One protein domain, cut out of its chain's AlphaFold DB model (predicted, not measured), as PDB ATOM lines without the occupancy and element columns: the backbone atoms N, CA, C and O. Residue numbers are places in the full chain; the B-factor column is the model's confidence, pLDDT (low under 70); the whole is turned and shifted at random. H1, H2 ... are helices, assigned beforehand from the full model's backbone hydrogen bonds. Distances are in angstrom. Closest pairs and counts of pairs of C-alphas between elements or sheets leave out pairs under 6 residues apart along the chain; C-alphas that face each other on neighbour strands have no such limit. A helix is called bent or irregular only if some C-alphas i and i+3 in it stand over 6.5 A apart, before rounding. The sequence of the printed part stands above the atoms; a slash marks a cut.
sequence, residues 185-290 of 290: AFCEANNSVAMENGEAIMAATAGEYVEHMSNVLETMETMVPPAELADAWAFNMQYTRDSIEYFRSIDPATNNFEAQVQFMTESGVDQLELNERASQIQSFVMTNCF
ATOM      1  N   ALA A 185     -16.415 -46.451  59.595       87.69
ATOM      2  CA  ALA A 185     -16.187 -47.422  58.522       87.69
ATOM      3  C   ALA A 185     -14.833 -47.196  57.825       87.69
ATOM      4  O   ALA A 185     -14.117 -48.152  57.527       87.69
ATOM      5  N   PHE A 186     -14.454 -45.930  57.626       90.38
ATOM      6  CA  PHE A 186     -13.129 -45.538  57.155       90.38
ATOM      7  C   PHE A 186     -12.037 -45.972  58.140       90.38
ATOM      8  O   PHE A 186     -11.048 -46.558  57.720       90.38
ATOM      9  N   CYS A 187     -12.226 -45.770  59.448       89.69
ATOM     10  CA  CYS A 187     -11.280 -46.207  60.478       89.69
ATOM     11  C   CYS A 187     -11.052 -47.730  60.482       89.69
ATOM     12  O   CYS A 187      -9.905 -48.173  60.571       89.69
ATOM     13  N   GLU A 188     -12.117 -48.531  60.365       88.44
ATOM     14  CA  GLU A 188     -12.019 -49.996  60.305       88.44
ATOM     15  C   GLU A 188     -11.255 -50.457  59.050       88.44
ATOM     16  O   GLU A 188     -10.291 -51.219  59.158       88.44
ATOM     17  N   ALA A 189     -11.618 -49.937  57.874       88.19
ATOM     18  CA  ALA A 189     -11.010 -50.319  56.598       88.19
ATOM     19  C   ALA A 189      -9.579 -49.765  56.404       88.19
ATOM     20  O   ALA A 189      -8.716 -50.430  55.826       88.19
ATOM     21  N   ASN A 190      -9.281 -48.574  56.932       90.25
ATOM     22  CA  ASN A 190      -7.935 -47.998  56.918       90.25
ATOM     23  C   ASN A 190      -6.944 -48.871  57.705       90.25
ATOM     24  O   ASN A 190      -5.782 -48.968  57.324       90.25
ATOM     25  N   ASN A 191      -7.386 -49.537  58.778       87.38
ATOM     26  CA  ASN A 191      -6.523 -50.420  59.563       87.38
ATOM     27  C   ASN A 191      -6.073 -51.658  58.760       87.38
ATOM     28  O   ASN A 191      -4.902 -52.028  58.818       87.38
ATOM     29  N   SER A 192      -6.953 -52.269  57.950       87.00
ATOM     30  CA  SER A 192      -6.541 -53.378  57.074       87.00
ATOM     31  C   SER A 192      -5.623 -52.914  55.941       87.00
ATOM     32  O   SER A 192      -4.634 -53.586  55.665       87.00
ATOM     33  N   VAL A 193      -5.865 -51.735  55.350       92.06
ATOM     34  CA  VAL A 193      -4.934 -51.133  54.375       92.06
ATOM     35  C   VAL A 193      -3.568 -50.819  54.991       92.06
ATOM     36  O   VAL A 193      -2.549 -51.091  54.364       92.06
ATOM     37  N   ALA A 194      -3.517 -50.296  56.219       88.62
ATOM     38  CA  ALA A 194      -2.259 -50.005  56.903       88.62
ATOM     39  C   ALA A 194      -1.438 -51.277  57.187       88.62
ATOM     40  O   ALA A 194      -0.214 -51.250  57.056       88.62
ATOM     41  N   MET A 195      -2.103 -52.387  57.526       87.12
ATOM     42  CA  MET A 195      -1.468 -53.698  57.695       87.12
ATOM     43  C   MET A 195      -0.939 -54.257  56.365       87.12
ATOM     44  O   MET A 195       0.246 -54.565  56.273       87.12
ATOM     45  N   GLU A 196      -1.777 -54.326  55.327       91.06
ATOM     46  CA  GLU A 196      -1.416 -54.879  54.010       91.06
ATOM     47  C   GLU A 196      -0.296 -54.063  53.330       91.06
ATOM     48  O   GLU A 196       0.655 -54.624  52.791       91.06
ATOM     49  N   ASN A 197      -0.336 -52.729  53.430       89.50
ATOM     50  CA  ASN A 197       0.746 -51.849  52.976       89.50
ATOM     51  C   ASN A 197       2.036 -52.044  53.802       89.50
ATOM     52  O   ASN A 197       3.142 -51.919  53.278       89.50
ATOM     53  N   GLY A 198       1.916 -52.392  55.087       89.25
ATOM     54  CA  GLY A 198       3.047 -52.803  55.918       89.25
ATOM     55  C   GLY A 198       3.707 -54.091  55.416       89.25
ATOM     56  O   GLY A 198       4.934 -54.164  55.361       89.25
ATOM     57  N   GLU A 199       2.914 -55.079  54.990       91.00
ATOM     58  CA  GLU A 199       3.423 -56.306  54.362       91.00
ATOM     59  C   GLU A 199       4.038 -56.018  52.980       91.00
ATOM     60  O   GLU A 199       5.152 -56.472  52.711       91.00
ATOM     61  N   ALA A 200       3.422 -55.154  52.163       91.94
ATOM     62  CA  ALA A 200       3.981 -54.697  50.886       91.94
ATOM     63  C   ALA A 200       5.382 -54.072  51.030       91.94
ATOM     64  O   ALA A 200       6.309 -54.429  50.301       91.94
ATOM     65  N   ILE A 201       5.572 -53.161  51.991       88.75
ATOM     66  CA  ILE A 201       6.873 -52.513  52.238       88.75
ATOM     67  C   ILE A 201       7.928 -53.539  52.692       88.75
ATOM     68  O   ILE A 201       9.104 -53.396  52.359       88.75
ATOM     69  N   MET A 202       7.512 -54.589  53.407       90.94
ATOM     70  CA  MET A 202       8.381 -55.655  53.921       90.94
ATOM     71  C   MET A 202       8.604 -56.827  52.947       90.94
ATOM     72  O   MET A 202       9.433 -57.694  53.233       90.94
ATOM     73  N   ALA A 203       7.905 -56.860  51.807       94.25
ATOM     74  CA  ALA A 203       8.056 -57.887  50.780       94.25
ATOM     75  C   ALA A 203       9.506 -57.978  50.261       94.25
ATOM     76  O   ALA A 203      10.213 -56.970  50.178       94.25
ATOM     77  N   ALA A 204       9.975 -59.172  49.888       95.75
ATOM     78  CA  ALA A 204      11.362 -59.355  49.446       95.75
ATOM     79  C   ALA A 204      11.567 -58.945  47.975       95.75
ATOM     80  O   ALA A 204      12.648 -58.477  47.593       95.75
ATOM     81  N   THR A 205      10.526 -59.112  47.160       98.31
ATOM     82  CA  THR A 205      10.553 -58.972  45.701       98.31
ATOM     83  C   THR A 205       9.482 -58.019  45.168       98.31
ATOM     84  O   THR A 205       8.460 -57.768  45.808       98.31
ATOM     85  N   ALA A 206       9.704 -57.501  43.959       97.62
ATOM     86  CA  ALA A 206       8.746 -56.650  43.261       97.62
ATOM     87  C   ALA A 206       7.412 -57.366  42.965       97.62
ATOM     88  O   ALA A 206       6.359 -56.735  43.008       97.62
ATOM     89  N   GLY A 207       7.434 -58.680  42.708       97.81
ATOM     90  CA  GLY A 207       6.222 -59.477  42.494       97.81
ATOM     91  C   GLY A 207       5.324 -59.549  43.733       97.81
ATOM     92  O   GLY A 207       4.121 -59.322  43.627       97.81
ATOM     93  N   GLU A 208       5.911 -59.794  44.907       97.81
ATOM     94  CA  GLU A 208       5.200 -59.803  46.195       97.81
ATOM     95  C   GLU A 208       4.651 -58.405  46.551       97.81
ATOM     96  O   GLU A 208       3.508 -58.286  46.987       97.81
ATOM     97  N   TYR A 209       5.414 -57.332  46.287       97.69
ATOM     98  CA  TYR A 209       4.934 -55.949  46.448       97.69
ATOM     99  C   TYR A 209       3.686 -55.672  45.591       97.69
ATOM    100  O   TYR A 209       2.725 -55.074  46.073       97.69
ATOM    101  N   VAL A 210       3.661 -56.136  44.334       98.31
ATOM    102  CA  VAL A 210       2.492 -55.977  43.448       98.31
ATOM    103  C   VAL A 210       1.273 -56.733  43.966       98.31
ATOM    104  O   VAL A 210       0.163 -56.231  43.794       98.31
ATOM    105  N   GLU A 211       1.442 -57.907  44.577       97.50
ATOM    106  CA  GLU A 211       0.333 -58.678  45.157       97.50
ATOM    107  C   GLU A 211      -0.323 -57.890  46.301       97.50
ATOM    108  O   GLU A 211      -1.486 -57.497  46.181       97.50
ATOM    109  N   HIS A 212       0.452 -57.525  47.328       97.12
ATOM    110  CA  HIS A 212      -0.047 -56.750  48.467       97.12
ATOM    111  C   HIS A 212      -0.605 -55.376  48.061       97.12
ATOM    112  O   HIS A 212      -1.704 -55.006  48.468       97.12
ATOM    113  N   MET A 213       0.085 -54.618  47.198       97.19
ATOM    114  CA  MET A 213      -0.422 -53.306  46.771       97.19
ATOM    115  C   MET A 213      -1.680 -53.406  45.897       97.19
ATOM    116  O   MET A 213      -2.508 -52.496  45.921       97.19
ATOM    117  N   SER A 214      -1.890 -54.514  45.174       97.69
ATOM    118  CA  SER A 214      -3.165 -54.752  44.480       97.69
ATOM    119  C   SER A 214      -4.311 -54.951  45.481       97.69
ATOM    120  O   SER A 214      -5.380 -54.375  45.283       97.69
ATOM    121  N   ASN A 215      -4.075 -55.681  46.580       96.25
ATOM    122  CA  ASN A 215      -5.045 -55.862  47.670       96.25
ATOM    123  C   ASN A 215      -5.342 -54.534  48.397       96.25
ATOM    124  O   ASN A 215      -6.502 -54.227  48.691       96.25
ATOM    125  N   VAL A 216      -4.308 -53.716  48.643       96.00
ATOM    126  CA  VAL A 216      -4.442 -52.343  49.161       96.00
ATOM    127  C   VAL A 216      -5.341 -51.519  48.244       96.00
ATOM    128  O   VAL A 216      -6.333 -50.968  48.718       96.00
ATOM    129  N   LEU A 217      -5.048 -51.469  46.939       96.69
ATOM    130  CA  LEU A 217      -5.817 -50.681  45.976       96.69
ATOM    131  C   LEU A 217      -7.282 -51.127  45.894       96.69
ATOM    132  O   LEU A 217      -8.163 -50.273  45.950       96.69
ATOM    133  N   GLU A 218      -7.559 -52.433  45.801       96.00
ATOM    134  CA  GLU A 218      -8.938 -52.949  45.777       96.00
ATOM    135  C   GLU A 218      -9.697 -52.541  47.048       96.00
ATOM    136  O   GLU A 218     -10.822 -52.049  46.973       96.00
ATOM    137  N   THR A 219      -9.053 -52.648  48.215       93.50
ATOM    138  CA  THR A 219      -9.653 -52.214  49.481       93.50
ATOM    139  C   THR A 219      -9.908 -50.703  49.484       93.50
ATOM    140  O   THR A 219     -11.013 -50.270  49.812       93.50
ATOM    141  N   MET A 220      -8.934 -49.886  49.065       94.12
ATOM    142  CA  MET A 220      -9.070 -48.427  49.010       94.12
ATOM    143  C   MET A 220     -10.140 -47.952  48.010       94.12
ATOM    144  O   MET A 220     -10.808 -46.954  48.280       94.12
ATOM    145  N   GLU A 221     -10.353 -48.659  46.894       94.88
ATOM    146  CA  GLU A 221     -11.427 -48.367  45.927       94.88
ATOM    147  C   GLU A 221     -12.837 -48.623  46.490       94.88
ATOM    148  O   GLU A 221     -13.806 -48.063  45.973       94.88
ATOM    149  N   THR A 222     -12.968 -49.397  47.576       92.38
ATOM    150  CA  THR A 222     -14.246 -49.567  48.296       92.38
ATOM    151  C   THR A 222     -14.491 -48.530  49.397       92.38
ATOM    152  O   THR A 222     -15.624 -48.409  49.870       92.38
ATOM    153  N   MET A 223     -13.472 -47.766  49.809       91.50
ATOM    154  CA  MET A 223     -13.607 -46.785  50.890       91.50
ATOM    155  C   MET A 223     -14.204 -45.460  50.414       91.50
ATOM    156  O   MET A 223     -13.913 -44.966  49.324       91.50
ATOM    157  N   VAL A 224     -14.967 -44.824  51.303       92.00
ATOM    158  CA  VAL A 224     -15.371 -43.420  51.172       92.00
ATOM    159  C   VAL A 224     -14.609 -42.624  52.235       92.00
ATOM    160  O   VAL A 224     -14.902 -42.797  53.420       92.00
ATOM    161  N   PRO A 225     -13.624 -41.787  51.863       92.12
ATOM    162  CA  PRO A 225     -12.918 -40.958  52.829       92.12
ATOM    163  C   PRO A 225     -13.844 -39.856  53.381       92.12
ATOM    164  O   PRO A 225     -14.705 -39.350  52.651       92.12
ATOM    165  N   PRO A 226     -13.641 -39.419  54.637       91.81
ATOM    166  CA  PRO A 226     -14.187 -38.168  55.152       91.81
ATOM    167  C   PRO A 226     -13.868 -36.991  54.220       91.81
ATOM    168  O   PRO A 226     -12.799 -36.937  53.611       91.81
ATOM    169  N   ALA A 227     -14.784 -36.024  54.116       91.19
ATOM    170  CA  ALA A 227     -14.702 -34.963  53.104       91.19
ATOM    171  C   ALA A 227     -13.428 -34.097  53.196       91.19
ATOM    172  O   ALA A 227     -12.954 -33.605  52.176       91.19
ATOM    173  N   GLU A 228     -12.851 -33.940  54.392       91.75
ATOM    174  CA  GLU A 228     -11.586 -33.219  54.607       91.75
ATOM    175  C   GLU A 228     -10.342 -33.972  54.102       91.75
ATOM    176  O   GLU A 228      -9.320 -33.350  53.825       91.75
ATOM    177  N   LEU A 229     -10.432 -35.295  53.923       94.56
ATOM    178  CA  LEU A 229      -9.360 -36.134  53.380       94.56
ATOM    179  C   LEU A 229      -9.461 -36.357  51.866       94.56
ATOM    180  O   LEU A 229      -8.581 -37.005  51.307       94.56
ATOM    181  N   ALA A 230     -10.498 -35.854  51.187       93.50
ATOM    182  CA  ALA A 230     -10.796 -36.211  49.797       93.50
ATOM    183  C   ALA A 230      -9.613 -35.994  48.828       93.50
ATOM    184  O   ALA A 230      -9.287 -36.897  48.056       93.50
ATOM    185  N   ASP A 231      -8.929 -34.848  48.911       95.12
ATOM    186  CA  ASP A 231      -7.762 -34.536  48.069       95.12
ATOM    187  C   ASP A 231      -6.558 -35.435  48.394       95.12
ATOM    188  O   ASP A 231      -5.911 -35.973  47.494       95.12
ATOM    189  N   ALA A 232      -6.265 -35.633  49.684       93.88
ATOM    190  CA  ALA A 232      -5.156 -36.469  50.138       93.88
ATOM    191  C   ALA A 232      -5.372 -37.948  49.780       93.88
ATOM    192  O   ALA A 232      -4.438 -38.631  49.358       93.88
ATOM    193  N   TRP A 233      -6.614 -38.426  49.889       94.31
ATOM    194  CA  TRP A 233      -7.019 -39.770  49.491       94.31
ATOM    195  C   TRP A 233      -6.913 -39.961  47.980       94.31
ATOM    196  O   TRP A 233      -6.341 -40.951  47.535       94.31
ATOM    197  N   ALA A 234      -7.391 -39.001  47.180       95.06
ATOM    198  CA  ALA A 234      -7.266 -39.046  45.723       95.06
ATOM    199  C   ALA A 234      -5.795 -39.059  45.265       95.06
ATOM    200  O   ALA A 234      -5.440 -39.825  44.369       95.06
ATOM    201  N   PHE A 235      -4.933 -38.272  45.917       93.88
ATOM    202  CA  PHE A 235      -3.488 -38.273  45.682       93.88
ATOM    203  C   PHE A 235      -2.855 -39.630  46.033       93.88
ATOM    204  O   PHE A 235      -2.162 -40.221  45.205       93.88
ATOM    205  N   ASN A 236      -3.122 -40.159  47.231       92.50
ATOM    206  CA  ASN A 236      -2.568 -41.442  47.674       92.50
ATOM    207  C   ASN A 236      -3.055 -42.612  46.797       92.50
ATOM    208  O   ASN A 236      -2.266 -43.471  46.417       92.50
ATOM    209  N   MET A 237      -4.322 -42.581  46.378       94.06
ATOM    210  CA  MET A 237      -4.902 -43.514  45.410       94.06
ATOM    211  C   MET A 237      -4.213 -43.484  44.046       94.06
ATOM    212  O   MET A 237      -4.058 -44.533  43.421       94.06
ATOM    213  N   GLN A 238      -3.810 -42.308  43.560       94.06
ATOM    214  CA  GLN A 238      -3.062 -42.217  42.308       94.06
ATOM    215  C   GLN A 238      -1.641 -42.763  42.479       94.06
ATOM    216  O   GLN A 238      -1.247 -43.642  41.720       94.06
ATOM    217  N   TYR A 239      -0.934 -42.354  43.538       93.06
ATOM    218  CA  TYR A 239       0.406 -42.853  43.869       93.06
ATOM    219  C   TYR A 239       0.460 -44.389  43.986       93.06
ATOM    220  O   TYR A 239       1.363 -45.022  43.441       93.06
ATOM    221  N   THR A 240      -0.541 -44.998  44.630       94.94
ATOM    222  CA  THR A 240      -0.701 -46.458  44.724       94.94
ATOM    223  C   THR A 240      -0.895 -47.110  43.350       94.94
ATOM    224  O   THR A 240      -0.296 -48.147  43.080       94.94
ATOM    225  N   ARG A 241      -1.682 -46.517  42.440       96.25
ATOM    226  CA  ARG A 241      -1.814 -47.039  41.064       96.25
ATOM    227  C   ARG A 241      -0.509 -46.915  40.279       96.25
ATOM    228  O   ARG A 241      -0.123 -47.873  39.613       96.25
ATOM    229  N   ASP A 242       0.169 -45.778  40.392       95.50
ATOM    230  CA  ASP A 242       1.417 -45.496  39.680       95.50
ATOM    231  C   ASP A 242       2.553 -46.426  40.146       95.50
ATOM    232  O   ASP A 242       3.317 -46.926  39.318       95.50
ATOM    233  N   SER A 243       2.631 -46.742  41.449       95.06
ATOM    234  CA  SER A 243       3.601 -47.720  41.961       95.06
ATOM    235  C   SER A 243       3.283 -49.136  41.478       95.06
ATOM    236  O   SER A 243       4.181 -49.856  41.045       95.06
ATOM    237  N   ILE A 244       2.008 -49.533  41.451       97.44
ATOM    238  CA  ILE A 244       1.588 -50.836  40.921       97.44
ATOM    239  C   ILE A 244       1.895 -50.956  39.419       97.44
ATOM    240  O   ILE A 244       2.340 -52.017  38.979       97.44
ATOM    241  N   GLU A 245       1.690 -49.905  38.618       97.06
ATOM    242  CA  GLU A 245       2.056 -49.908  37.194       97.06
ATOM    243  C   GLU A 245       3.578 -50.001  37.005       97.06
ATOM    244  O   GLU A 245       4.047 -50.846  36.237       97.06
ATOM    245  N   TYR A 246       4.355 -49.225  37.769       96.50
ATOM    246  CA  TYR A 246       5.816 -49.287  37.745       96.50
ATOM    247  C   TYR A 246       6.348 -50.681  38.097       96.50
ATOM    248  O   TYR A 246       7.104 -51.273  37.324       96.50
ATOM    249  N   PHE A 247       5.917 -51.251  39.224       97.75
ATOM    250  CA  PHE A 247       6.397 -52.555  39.687       97.75
ATOM    251  C   PHE A 247       5.941 -53.716  38.785       97.75
ATOM    252  O   PHE A 247       6.620 -54.738  38.714       97.75
ATOM    253  N   ARG A 248       4.843 -53.557  38.032       97.81
ATOM    254  CA  ARG A 248       4.430 -54.499  36.972       97.81
ATOM    255  C   ARG A 248       5.245 -54.371  35.677       97.81
ATOM    256  O   ARG A 248       5.124 -55.242  34.817       97.81
ATOM    257  N   SER A 249       6.047 -53.314  35.515       97.25
ATOM    258  CA  SER A 249       6.886 -53.087  34.323       97.25
ATOM    259  C   SER A 249       8.298 -53.688  34.420       97.25
ATOM    260  O   SER A 249       8.942 -53.906  33.392       97.25
ATOM    261  N   ILE A 250       8.764 -53.983  35.639       97.25
ATOM    262  CA  ILE A 250      10.087 -54.553  35.943       97.25
ATOM    263  C   ILE A 250      10.032 -56.083  36.116       97.25
ATOM    264  O   ILE A 250       8.965 -56.695  36.081       97.25
ATOM    265  N   ASP A 251      11.191 -56.731  36.285       97.88
ATOM    266  CA  ASP A 251      11.243 -58.171  36.577       97.88
ATOM    267  C   ASP A 251      10.660 -58.433  37.983       97.88
ATOM    268  O   ASP A 251      11.131 -57.818  38.946       97.88
ATOM    269  N   PRO A 252       9.671 -59.333  38.156       97.88
ATOM    270  CA  PRO A 252       9.066 -59.596  39.460       97.88
ATOM    271  C   PRO A 252      10.052 -60.166  40.493       97.88
ATOM    272  O   PRO A 252       9.766 -60.087  41.684       97.88
ATOM    273  N   ALA A 253      11.205 -60.705  40.079       97.88
ATOM    274  CA  ALA A 253      12.273 -61.150  40.976       97.88
ATOM    275  C   ALA A 253      13.243 -60.027  41.408       97.88
ATOM    276  O   ALA A 253      14.172 -60.290  42.175       97.88
ATOM    277  N   THR A 254      13.049 -58.785  40.941       97.81
ATOM    278  CA  THR A 254      13.804 -57.603  41.401       97.81
ATOM    279  C   THR A 254      13.605 -57.411  42.903       97.81
ATOM    280  O   THR A 254      12.512 -57.647  43.419       97.81
ATOM    281  N   ASN A 255      14.639 -56.971  43.622       97.75
ATOM    282  CA  ASN A 255      14.512 -56.687  45.047       97.75
ATOM    283  C   ASN A 255      13.575 -55.491  45.293       97.75
ATOM    284  O   ASN A 255      13.729 -54.439  44.678       97.75
ATOM    285  N   ASN A 256      12.635 -55.646  46.228       95.31
ATOM    286  CA  ASN A 256      11.621 -54.634  46.532       95.31
ATOM    287  C   ASN A 256      12.231 -53.273  46.926       95.31
ATOM    288  O   ASN A 256      11.822 -52.239  46.408       95.31
ATOM    289  N   PHE A 257      13.252 -53.258  47.790       94.06
ATOM    290  CA  PHE A 257      13.881 -52.013  48.246       94.06
ATOM    291  C   PHE A 257      14.600 -51.268  47.109       94.06
ATOM    292  O   PHE A 257      14.444 -50.056  46.976       94.06
ATOM    293  N   GLU A 258      15.332 -51.986  46.251       93.88
ATOM    294  CA  GLU A 258      15.963 -51.416  45.050       93.88
ATOM    295  C   GLU A 258      14.911 -50.806  44.104       93.88
ATOM    296  O   GLU A 258      15.043 -49.651  43.692       93.88
ATOM    297  N   ALA A 259      13.813 -51.528  43.856       95.25
ATOM    298  CA  ALA A 259      12.698 -51.054  43.039       95.25
ATOM    299  C   ALA A 259      11.969 -49.837  43.647       95.25
ATOM    300  O   ALA A 259      11.627 -48.911  42.914       95.25
ATOM    301  N   GLN A 260      11.773 -49.778  44.973       91.25
ATOM    302  CA  GLN A 260      11.163 -48.618  45.642       91.25
ATOM    303  C   GLN A 260      12.056 -47.374  45.541       91.25
ATOM    304  O   GLN A 260      11.561 -46.284  45.252       91.25
ATOM    305  N   VAL A 261      13.372 -47.520  45.728       92.25
ATOM    306  CA  VAL A 261      14.332 -46.413  45.569       92.25
ATOM    307  C   VAL A 261      14.354 -45.907  44.123       92.25
ATOM    308  O   VAL A 261      14.374 -44.692  43.901       92.25
ATOM    309  N   GLN A 262      14.292 -46.806  43.138       93.50
ATOM    310  CA  GLN A 262      14.223 -46.417  41.732       93.50
ATOM    311  C   GLN A 262      12.887 -45.726  41.400       93.50
ATOM    312  O   GLN A 262      12.903 -44.633  40.837       93.50
ATOM    313  N   PHE A 263      11.745 -46.257  41.856       93.69
ATOM    314  CA  PHE A 263      10.426 -45.631  41.694       93.69
ATOM    315  C   PHE A 263      10.355 -44.220  42.302       93.69
ATOM    316  O   PHE A 263       9.901 -43.286  41.641       93.69
ATOM    317  N   MET A 264      10.862 -44.016  43.523       88.25
ATOM    318  CA  MET A 264      10.925 -42.682  44.145       88.25
ATOM    319  C   MET A 264      11.829 -41.701  43.380       88.25
ATOM    320  O   MET A 264      11.634 -40.492  43.479       88.25
ATOM    321  N   THR A 265      12.796 -42.207  42.609       88.88
ATOM    322  CA  THR A 265      13.696 -41.398  41.771       88.88
ATOM    323  C   THR A 265      13.095 -41.086  40.392       88.88
ATOM    324  O   THR A 265      13.299 -39.993  39.869       88.88
ATOM    325  N   GLU A 266      12.358 -42.027  39.796       89.56
ATOM    326  CA  GLU A 266      11.859 -41.946  38.413       89.56
ATOM    327  C   GLU A 266      10.425 -41.408  38.292       89.56
ATOM    328  O   GLU A 266      10.088 -40.813  37.269       89.56
ATOM    329  N   SER A 267       9.589 -41.560  39.324       84.38
ATOM    330  CA  SER A 267       8.178 -41.129  39.317       84.38
ATOM    331  C   SER A 267       7.980 -39.612  39.206       84.38
ATOM    332  O   SER A 267       6.917 -39.160  38.786       84.38
ATOM    333  N   GLY A 268       8.979 -38.808  39.590       82.12
ATOM    334  CA  GLY A 268       8.905 -37.341  39.566       82.12
ATOM    335  C   GLY A 268       7.895 -36.727  40.547       82.12
ATOM    336  O   GLY A 268       7.657 -35.522  40.488       82.12
ATOM    337  N   VAL A 269       7.310 -37.536  41.438       83.50
ATOM    338  CA  VAL A 269       6.377 -37.105  42.487       83.50
ATOM    339  C   VAL A 269       7.097 -36.185  43.472       83.50
ATOM    340  O   VAL A 269       8.186 -36.514  43.951       83.50
ATOM    341  N   ASP A 270       6.482 -35.048  43.812       86.69
ATOM    342  CA  ASP A 270       7.017 -34.176  44.858       86.69
ATOM    343  C   ASP A 270       6.927 -34.893  46.211       86.69
ATOM    344  O   ASP A 270       5.849 -35.119  46.768       86.69
ATOM    345  N   GLN A 271       8.093 -35.261  46.737       82.62
ATOM    346  CA  GLN A 271       8.232 -35.939  48.018       82.62
ATOM    347  C   GLN A 271       7.721 -35.079  49.183       82.62
ATOM    348  O   GLN A 271       7.298 -35.635  50.193       82.62
ATOM    349  N   LEU A 272       7.715 -33.745  49.069       88.88
ATOM    350  CA  LEU A 272       7.122 -32.878  50.085       88.88
ATOM    351  C   LEU A 272       5.593 -32.996  50.081       88.88
ATOM    352  O   LEU A 272       5.018 -33.210  51.146       88.88
ATOM    353  N   GLU A 273       4.945 -32.941  48.911       89.25
ATOM    354  CA  GLU A 273       3.488 -33.124  48.826       89.25
ATOM    355  C   GLU A 273       3.079 -34.546  49.236       89.25
ATOM    356  O   GLU A 273       2.154 -34.697  50.031       89.25
ATOM    357  N   LEU A 274       3.800 -35.586  48.798       87.31
ATOM    358  CA  LEU A 274       3.536 -36.971  49.214       87.31
ATOM    359  C   LEU A 274       3.556 -37.126  50.744       87.31
ATOM    360  O   LEU A 274       2.631 -37.710  51.312       87.31
ATOM    361  N   ASN A 275       4.569 -36.568  51.415       88.25
ATOM    362  CA  ASN A 275       4.642 -36.583  52.877       88.25
ATOM    363  C   ASN A 275       3.532 -35.732  53.520       88.25
ATOM    364  O   ASN A 275       2.955 -36.154  54.522       88.25
ATOM    365  N   GLU A 276       3.183 -34.574  52.949       93.50
ATOM    366  CA  GLU A 276       2.100 -33.734  53.469       93.50
ATOM    367  C   GLU A 276       0.743 -34.453  53.386       93.50
ATOM    368  O   GLU A 276       0.069 -34.598  54.408       93.50
ATOM    369  N   ARG A 277       0.368 -34.987  52.215       91.44
ATOM    370  CA  ARG A 277      -0.899 -35.718  52.015       91.44
ATOM    371  C   ARG A 277      -0.974 -36.984  52.868       91.44
ATOM    372  O   ARG A 277      -2.007 -37.234  53.489       91.44
ATOM    373  N   ALA A 278       0.116 -37.746  52.970       89.88
ATOM    374  CA  ALA A 278       0.181 -38.900  53.867       89.88
ATOM    375  C   ALA A 278      -0.018 -38.486  55.338       89.88
ATOM    376  O   ALA A 278      -0.791 -39.122  56.058       89.88
ATOM    377  N   SER A 279       0.600 -37.378  55.773       91.12
ATOM    378  CA  SER A 279       0.448 -36.865  57.140       91.12
ATOM    379  C   SER A 279      -0.971 -36.375  57.452       91.12
ATOM    380  O   SER A 279      -1.420 -36.528  58.586       91.12
ATOM    381  N   GLN A 280      -1.708 -35.850  56.463       93.12
ATOM    382  CA  GLN A 280      -3.110 -35.440  56.620       93.12
ATOM    383  C   GLN A 280      -3.992 -36.655  56.962       93.12
ATOM    384  O   GLN A 280      -4.690 -36.641  57.978       93.12
ATOM    385  N   ILE A 281      -3.879 -37.744  56.187       92.38
ATOM    386  CA  ILE A 281      -4.588 -39.013  56.444       92.38
ATOM    387  C   ILE A 281      -4.173 -39.598  57.800       92.38
ATOM    388  O   ILE A 281      -5.024 -39.927  58.625       92.38
ATOM    389  N   GLN A 282      -2.867 -39.682  58.068       91.06
ATOM    390  CA  GLN A 282      -2.333 -40.242  59.311       91.06
ATOM    391  C   GLN A 282      -2.784 -39.456  60.553       91.06
ATOM    392  O   GLN A 282      -3.142 -40.058  61.564       91.06
ATOM    393  N   SER A 283      -2.790 -38.122  60.484       92.38
ATOM    394  CA  SER A 283      -3.224 -37.242  61.574       92.38
ATOM    395  C   SER A 283      -4.718 -37.402  61.864       92.38
ATOM    396  O   SER A 283      -5.107 -37.547  63.024       92.38
ATOM    397  N   PHE A 284      -5.552 -37.470  60.819       93.00
ATOM    398  CA  PHE A 284      -6.977 -37.768  60.969       93.00
ATOM    399  C   PHE A 284      -7.192 -39.134  61.633       93.00
ATOM    400  O   PHE A 284      -7.927 -39.225  62.617       93.00
ATOM    401  N   VAL A 285      -6.522 -40.182  61.142       91.06
ATOM    402  CA  VAL A 285      -6.634 -41.546  61.682       91.06
ATOM    403  C   VAL A 285      -6.215 -41.586  63.153       91.06
ATOM    404  O   VAL A 285      -6.943 -42.124  63.984       91.06
ATOM    405  N   MET A 286      -5.100 -40.946  63.512       89.19
ATOM    406  CA  MET A 286      -4.629 -40.890  64.900       89.19
ATOM    407  C   MET A 286      -5.455 -39.991  65.830       89.19
ATOM    408  O   MET A 286      -5.231 -40.027  67.038       89.19
ATOM    409  N   THR A 287      -6.389 -39.200  65.296       92.44
ATOM    410  CA  THR A 287      -7.279 -38.323  66.080       92.44
ATOM    411  C   THR A 287      -8.697 -38.891  66.212       92.44
ATOM    412  O   THR A 287      -9.381 -38.591  67.187       92.44
ATOM    413  N   ASN A 288      -9.150 -39.697  65.242       88.44
ATOM    414  CA  ASN A 288     -10.546 -40.145  65.138       88.44
ATOM    415  C   ASN A 288     -10.733 -41.672  65.223       88.44
ATOM    416  O   ASN A 288     -11.860 -42.122  65.424       88.44
ATOM    417  N   CYS A 289      -9.666 -42.469  65.078       86.81
ATOM    418  CA  CYS A 289      -9.736 -43.938  65.064       86.81
ATOM    419  C   CYS A 289      -9.127 -44.624  66.304       86.81
ATOM    420  O   CYS A 289      -9.235 -45.847  66.415       86.81
ATOM    421  N   PHE A 290      -8.484 -43.873  67.209       82.00
ATOM    422  CA  PHE A 290      -7.718 -44.377  68.362       82.00
ATOM    423  C   PHE A 290      -7.917 -43.518  69.619       82.00
ATOM    424  O   PHE A 290      -7.868 -44.110  70.724       82.00
TER     425      PHE A 290
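This is residues 185 to 290 of the 290 residues of an uncharacterized protein of Flavimobilis marinus (UniProt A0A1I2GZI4). H1, H2 and H3 run to and fro side by side, bent in cross-section like an L, with H2 at the corner; H4 stands across one end, near the end of H1 and the beginning of H2, and H5 folds back slantwise across the first part of H3. The 106 printed residues hold five named helices, H1 to H5 in that order, with no named strand: all helix. The whole is compact, with a radius of gyration of the C-alphas of 13.8 A, and elongated, spanning 39 by 25 by 20 A.

H1, residues 185 to 202, forms a helical hairpin with H2, residues 206 to 222; they touch at a shallow tilt of 8 degrees, closest at the C-alphas of Ala 200 and Tyr 209, 4.7 A. H2 and H3, residues 227 to 249, form another hairpin at 29 degrees, closest at the C-alphas of Val 210 and Ile 244, 5.8 A. H3 is apart from H1. H4, residues 256 to 266, and H2 only just touch, only at their ends, with the C-alphas of Ala 206 and Asn 256 at 4.8 A. With residues 229 to 236 alone, H3 touches H5, residues 271 to 288, at a steep tilt of 53 degrees; the C-alphas of Ala 232 and Arg 277 are closest, 4.7 A. In H2, H4 and H5 every O i to N i+4 pair is within hydrogen-bond range; in H1 13 of 14 are, in H3 17 of 19.

H1 begins at C-alpha 185 (-16.187, -47.422, 58.522) and is 26.3 A long; H2 is 24.6 A. H3, 33.9 A, has a kink of 26 degrees near residue 234 and is irregular, with C-alphas 228 and 231 7.7 A apart. H4 is 15.1 A; H5, 25.8 A, ends at C-alpha 288 (-10.546, -40.145, 65.138).

The C-alphas farthest apart, of Asp 251 and Asn 288, are 40.2 A apart. The printed part has no cut and no long link. Its mean pLDDT is 92.6, and no printed residue is under 70.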